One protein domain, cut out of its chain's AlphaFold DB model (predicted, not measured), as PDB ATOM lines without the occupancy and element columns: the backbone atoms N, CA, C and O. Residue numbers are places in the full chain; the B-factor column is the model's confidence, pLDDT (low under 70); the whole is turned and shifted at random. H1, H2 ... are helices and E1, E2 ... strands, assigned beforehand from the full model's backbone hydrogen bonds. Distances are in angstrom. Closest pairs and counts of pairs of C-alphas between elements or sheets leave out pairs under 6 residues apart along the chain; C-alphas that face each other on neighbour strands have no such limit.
ATOM      1  N   GLU A  20      11.557   5.830   5.974       84.56
ATOM      2  CA  GLU A  20      10.357   6.332   6.655       84.56
ATOM      3  C   GLU A  20       9.164   5.387   6.493       84.56
ATOM      4  O   GLU A  20       8.437   5.166   7.458       84.56
ATOM      5  N   LEU A  21       8.983   4.772   5.321       88.25
ATOM      6  CA  LEU A  21       7.936   3.773   5.106       88.25
ATOM      7  C   LEU A  21       8.117   2.586   6.056       88.25
ATOM      8  O   LEU A  21       7.196   2.243   6.788       88.25
ATOM      9  N   ILE A  22       9.313   1.996   6.100       87.31
ATOM     10  CA  ILE A  22       9.583   0.866   6.994       87.31
ATOM     11  C   ILE A  22       9.429   1.273   8.461       87.31
ATOM     12  O   ILE A  22       8.912   0.483   9.235       87.31
ATOM     13  N   GLN A  23       9.814   2.489   8.855       85.62
ATOM     14  CA  GLN A  23       9.646   2.951  10.238       85.62
ATOM     15  C   GLN A  23       8.177   3.136  10.635       85.62
ATOM     16  O   GLN A  23       7.799   2.788  11.750       85.62
ATOM     17  N   ASN A  24       7.343   3.659   9.731       89.12
ATOM     18  CA  ASN A  24       5.919   3.879   9.999       89.12
ATOM     19  C   ASN A  24       5.102   2.583   9.932       89.12
ATOM     20  O   ASN A  24       4.173   2.419  10.713       89.12
ATOM     21  N   PHE A  25       5.466   1.666   9.034       89.19
ATOM     22  CA  PHE A  25       4.751   0.410   8.782       89.19
ATOM     23  C   PHE A  25       5.544  -0.809   9.263       89.19
ATOM     24  O   PHE A  25       5.450  -1.892   8.688       89.19
ATOM     25  N   PHE A  26       6.380  -0.639  10.289       89.06
ATOM     26  CA  PHE A  26       7.293  -1.690  10.744       89.06
ATOM     27  C   PHE A  26       6.552  -2.935  11.220       89.06
ATOM     28  O   PHE A  26       6.959  -4.050  10.905       89.06
ATOM     29  N   GLN A  27       5.462  -2.743  11.961       89.38
ATOM     30  CA  GLN A  27       4.645  -3.844  12.444       89.38
ATOM     31  C   GLN A  27       4.033  -4.612  11.265       89.38
ATOM     32  O   GLN A  27       4.261  -5.813  11.143       89.38
ATOM     33  N   GLU A  28       3.331  -3.927  10.363       91.50
ATOM     34  CA  GLU A  28       2.704  -4.544   9.192       91.50
ATOM     35  C   GLU A  28       3.732  -5.232   8.288       91.50
ATOM     36  O   GLU A  28       3.472  -6.310   7.757       91.50
ATOM     37  N   PHE A  29       4.925  -4.650   8.147       90.50
ATOM     38  CA  PHE A  29       6.039  -5.262   7.435       90.50
ATOM     39  C   PHE A  29       6.478  -6.571   8.103       90.50
ATOM     40  O   PHE A  29       6.581  -7.606   7.445       90.50
ATOM     41  N   MET A  30       6.701  -6.563   9.415       90.19
ATOM     42  CA  MET A  30       7.091  -7.767  10.142       90.19
ATOM     43  C   MET A  30       5.986  -8.829  10.120       90.19
ATOM     44  O   MET A  30       6.288 -10.003   9.948       90.19
ATOM     45  N   GLU A  31       4.712  -8.452  10.225       91.00
ATOM     46  CA  GLU A  31       3.582  -9.382  10.100       91.00
ATOM     47  C   GLU A  31       3.476  -9.996   8.695       91.00
ATOM     48  O   GLU A  31       3.202 -11.189   8.570       91.00
ATOM     49  N   ALA A  32       3.729  -9.213   7.641       92.25
ATOM     50  CA  ALA A  32       3.623  -9.673   6.258       92.25
ATOM     51  C   ALA A  32       4.803 -10.550   5.811       92.25
ATOM     52  O   ALA A  32       4.605 -11.505   5.059       92.25
ATOM     53  N   PHE A  33       6.026 -10.224   6.240       90.38
ATOM     54  CA  PHE A  33       7.249 -10.881   5.763       90.38
ATOM     55  C   PHE A  33       7.861 -11.860   6.772       90.38
ATOM     56  O   PHE A  33       8.502 -12.827   6.365       90.38
ATOM     57  N   PHE A  34       7.667 -11.632   8.073       88.31
ATOM     58  CA  PHE A  34       8.288 -12.405   9.156       88.31
ATOM     59  C   PHE A  34       7.282 -12.729  10.276       88.31
ATOM     60  O   PHE A  34       7.500 -12.343  11.429       88.31
ATOM     61  N   PRO A  35       6.182 -13.439   9.968       87.94
ATOM     62  CA  PRO A  35       5.084 -13.655  10.910       87.94
ATOM     63  C   PRO A  35       5.525 -14.353  12.206       87.94
ATOM     64  O   PRO A  35       5.096 -13.941  13.282       87.94
ATOM     65  N   ASP A  36       6.429 -15.337  12.129       87.25
ATOM     66  CA  ASP A  36       6.975 -16.028  13.306       87.25
ATOM     67  C   ASP A  36       7.738 -15.082  14.240       87.25
ATOM     68  O   ASP A  36       7.542 -15.102  15.450       87.25
ATOM     69  N   VAL A  37       8.573 -14.197  13.687       85.25
ATOM     70  CA  VAL A  37       9.313 -13.207  14.485       85.25
ATOM     71  C   VAL A  37       8.349 -12.161  15.037       85.25
ATOM     72  O   VAL A  37       8.439 -11.776  16.198       85.25
ATOM     73  N   SER A  38       7.394 -11.720  14.220       86.81
ATOM     74  CA  SER A  38       6.403 -10.715  14.594       86.81
ATOM     75  C   SER A  38       5.516 -11.147  15.764       86.81
ATOM     76  O   SER A  38       5.156 -10.329  16.623       86.81
ATOM     77  N   ALA A  39       5.201 -12.441  15.840       86.44
ATOM     78  CA  ALA A  39       4.441 -13.020  16.940       86.44
ATOM     79  C   ALA A  39       5.119 -12.774  18.297       86.44
ATOM     80  O   ALA A  39       4.424 -12.451  19.264       86.44
ATOM     81  N   ASP A  40       6.453 -12.815  18.334       85.75
ATOM     82  CA  ASP A  40       7.292 -12.616  19.518       85.75
ATOM     83  C   ASP A  40       7.670 -11.148  19.789       85.75
ATOM     84  O   ASP A  40       8.207 -10.848  20.851       85.75
ATOM     85  N   LEU A  41       7.378 -10.197  18.898       86.12
ATOM     86  CA  LEU A  41       7.737  -8.783  19.088       86.12
ATOM     87  C   LEU A  41       6.614  -7.953  19.724       86.12
ATOM     88  O   LEU A  41       5.449  -8.041  19.332       86.12
ATOM     89  N   ASP A  42       6.957  -7.098  20.691       84.25
ATOM     90  CA  ASP A  42       6.054  -6.111  21.287       84.25
ATOM     91  C   ASP A  42       6.175  -4.756  20.575       84.25
ATOM     92  O   ASP A  42       7.086  -3.953  20.806       84.25
ATOM     93  N   TYR A  43       5.200  -4.479  19.711       84.06
ATOM     94  CA  TYR A  43       5.171  -3.257  18.908       84.06
ATOM     95  C   TYR A  43       4.799  -1.989  19.689       84.06
ATOM     96  O   TYR A  43       4.959  -0.884  19.177       84.06
ATOM     97  N   ARG A  44       4.357  -2.097  20.954       81.81
ATOM     98  CA  ARG A  44       3.923  -0.930  21.752       81.81
ATOM     99  C   ARG A  44       5.094  -0.040  22.160       81.81
ATOM    100  O   ARG A  44       4.883   1.102  22.560       81.81
ATOM    101  N   ARG A  45       6.319  -0.576  22.129       75.75
ATOM    102  CA  ARG A  45       7.558   0.128  22.488       75.75
ATOM    103  C   ARG A  45       8.663  -0.105  21.459       75.75
ATOM    104  O   ARG A  45       9.779  -0.450  21.833       75.75
ATOM    105  N   VAL A  46       8.354   0.081  20.178       85.19
ATOM    106  CA  VAL A  46       9.387   0.130  19.135       85.19
ATOM    107  C   VAL A  46      10.046   1.504  19.152       85.19
ATOM    108  O   VAL A  46       9.370   2.531  19.098       85.19
ATOM    109  N   ARG A  47      11.375   1.530  19.231       83.44
ATOM    110  CA  ARG A  47      12.186   2.741  19.106       83.44
ATOM    111  C   ARG A  47      13.197   2.552  17.993       83.44
ATOM    112  O   ARG A  47      14.048   1.675  18.074       83.44
ATOM    113  N   PHE A  48      13.134   3.405  16.982       83.62
ATOM    114  CA  PHE A  48      14.174   3.446  15.963       83.62
ATOM    115  C   PHE A  48      15.385   4.201  16.499       83.62
ATOM    116  O   PHE A  48      15.251   5.299  17.043       83.62
ATOM    117  N   LEU A  49      16.555   3.583  16.386       76.75
ATOM    118  CA  LEU A  49      17.824   4.139  16.831       76.75
ATOM    119  C   LEU A  49      18.611   4.618  15.615       76.75
ATOM    120  O   LEU A  49      18.754   3.898  14.624       76.75
ATOM    121  N   SER A  50      19.136   5.838  15.698       67.44
ATOM    122  CA  SER A  50      20.029   6.366  14.668       67.44
ATOM    123  C   SER A  50      21.373   5.645  14.718       67.44
ATOM    124  O   SER A  50      21.872   5.323  15.796       67.44
ATOM    125  N   GLN A  51      21.999   5.460  13.553       59.75
ATOM    126  CA  GLN A  51      23.307   4.802  13.408       59.75
ATOM    127  C   GLN A  51      24.381   5.385  14.339       59.75
ATOM    128  O   GLN A  51      25.222   4.650  14.846       59.75
ATOM    129  N   GLU A  52      24.323   6.690  14.610       57.41
ATOM    130  CA  GLU A  52      25.257   7.393  15.494       57.41
ATOM    131  C   GLU A  52      25.166   6.932  16.960       57.41
ATOM    132  O   GLU A  52      26.168   6.938  17.674       57.41
ATOM    133  N   GLN A  53      23.990   6.476  17.411       53.69
ATOM    134  CA  GLN A  53      23.736   6.100  18.807       53.69
ATOM    135  C   GLN A  53      24.193   4.679  19.156       53.69
ATOM    136  O   GLN A  53      24.229   4.332  20.332       53.69
ATOM    137  N   PHE A  54      24.534   3.855  18.160       55.00
ATOM    138  CA  PHE A  54      24.826   2.429  18.352       55.00
ATOM    139  C   PHE A  54      26.306   2.066  18.169       55.00
ATOM    140  O   PHE A  54      26.667   0.894  18.125       55.00
ATOM    141  N   THR A  55      27.178   3.074  18.075       53.31
ATOM    142  CA  THR A  55      28.623   2.897  17.848       53.31
ATOM    143  C   THR A  55      29.344   2.213  19.028       53.31
ATOM    144  O   THR A  55      30.500   1.825  18.897       53.31
ATOM    145  N   ASP A  56      28.666   1.990  20.158       51.12
ATOM    146  CA  ASP A  56      29.219   1.348  21.357       51.12
ATOM    147  C   ASP A  56      28.860  -0.152  21.437       51.12
ATOM    148  O   ASP A  56      28.236  -0.620  22.387       51.12
ATOM    149  N   VAL A  65      24.403  -0.190   9.806       71.12
ATOM    150  CA  VAL A  65      23.049  -0.757   9.650       71.12
ATOM    151  C   VAL A  65      22.090   0.297   9.109       71.12
ATOM    152  O   VAL A  65      22.088   1.410   9.618       71.12
ATOM    153  N   ASP A  66      21.287   0.002   8.088       74.56
ATOM    154  CA  ASP A  66      20.400   1.010   7.476       74.56
ATOM    155  C   ASP A  66      19.217   1.429   8.356       74.56
ATOM    156  O   ASP A  66      18.846   2.603   8.364       74.56
ATOM    157  N   ILE A  67      18.631   0.484   9.095       78.00
ATOM    158  CA  ILE A  67      17.539   0.710  10.047       78.00
ATOM    159  C   ILE A  67      17.808  -0.160  11.270       78.00
ATOM    160  O   ILE A  67      18.053  -1.360  11.138       78.00
ATOM    161  N   LEU A  68      17.741   0.437  12.458       82.12
ATOM    162  CA  LEU A  68      17.838  -0.276  13.723       82.12
ATOM    163  C   LEU A  68      16.601   0.021  14.564       82.12
ATOM    164  O   LEU A  68      16.281   1.183  14.803       82.12
ATOM    165  N   ALA A  69      15.923  -1.031  15.009       84.12
ATOM    166  CA  ALA A  69      14.748  -0.943  15.863       84.12
ATOM    167  C   ALA A  69      15.012  -1.678  17.182       84.12
ATOM    168  O   ALA A  69      15.317  -2.870  17.192       84.12
ATOM    169  N   GLU A  70      14.883  -0.966  18.294       84.38
ATOM    170  CA  GLU A  70      14.796  -1.534  19.634       84.38
ATOM    171  C   GLU A  70      13.330  -1.855  19.930       84.38
ATOM    172  O   GLU A  70      12.450  -1.011  19.768       84.38
ATOM    173  N   THR A  71      13.055  -3.076  20.371       85.50
ATOM    174  CA  THR A  71      11.718  -3.516  20.780       85.50
ATOM    175  C   THR A  71      11.842  -4.555  21.890       85.50
ATOM    176  O   THR A  71      12.909  -5.133  22.112       85.50
ATOM    177  N   LYS A  72      10.755  -4.771  22.632       83.38
ATOM    178  CA  LYS A  72      10.681  -5.833  23.632       83.38
ATOM    179  C   LYS A  72      10.188  -7.122  22.990       83.38
ATOM    180  O   LYS A  72       9.346  -7.098  22.103       83.38
ATOM    181  N   VAL A  73      10.663  -8.250  23.500       82.12
ATOM    182  CA  VAL A  73      10.106  -9.563  23.163       82.12
ATOM    183  C   VAL A  73       8.897  -9.821  24.065       82.12
ATOM    184  O   VAL A  73       8.989  -9.667  25.289       82.12
ATOM    185  N   LYS A  74       7.758 -10.189  23.478       75.25
ATOM    186  CA  LYS A  74       6.553 -10.625  24.191       75.25
ATOM    187  C   LYS A  74       6.894 -11.843  25.052       75.25
ATOM    188  O   LYS A  74       7.552 -12.771  24.605       75.25
TER     189      LYS A  74
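This is residues 20 to 56 and 65 to 74 of the 79 residues of the protein "Transposase" of Weizmannia coagulans (UniProt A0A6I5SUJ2). A two-stranded antiparallel ribbon, E1 and E2, has short helices H1, H2 and H3 strung loosely along one side, while small H4 sits beyond one end. The 47 printed residues include, in order, H1, H2, H3, E1, H4 and E2, a mixed class. The whole is only just compact, close to loose: radius of gyration of the C-alphas 11.1 A, spans 29 by 23 by 16 A.

H1, residues 20 to 24, is close to but not clearly touching H2, residues 26 to 33; their closest C-alphas, Ile 22 and Phe 29, are 7.1 A apart. H2 and H3, residues 35 to 40, touch as a helical hairpin, closest C-alphas Met 30 and Ser 38, 5.4 A. E1, residues 41 to 49, and E2, residues 68 to 73, are antiparallel, with N 42 and O 72 within hydrogen-bond range at 2.8 A. H4, residues 51 to 54, is apart from H1, H2 and H3. Every O i to N i+4 pair is within range in H1 and H2, 1 of 2 in H3; H4 is too short.

C-alpha 20 is at (10.357, 6.332, 6.655). E1, 16.5 A, bends by 97 degrees at residue 44. E2, 15.3 A, ends at (10.106, -9.563, 23.163).

Residues 57 to 64 are not printed; C-alphas 56 and 65 are 13.4 A apart. Residues 50 to 56 have pLDDT under 70.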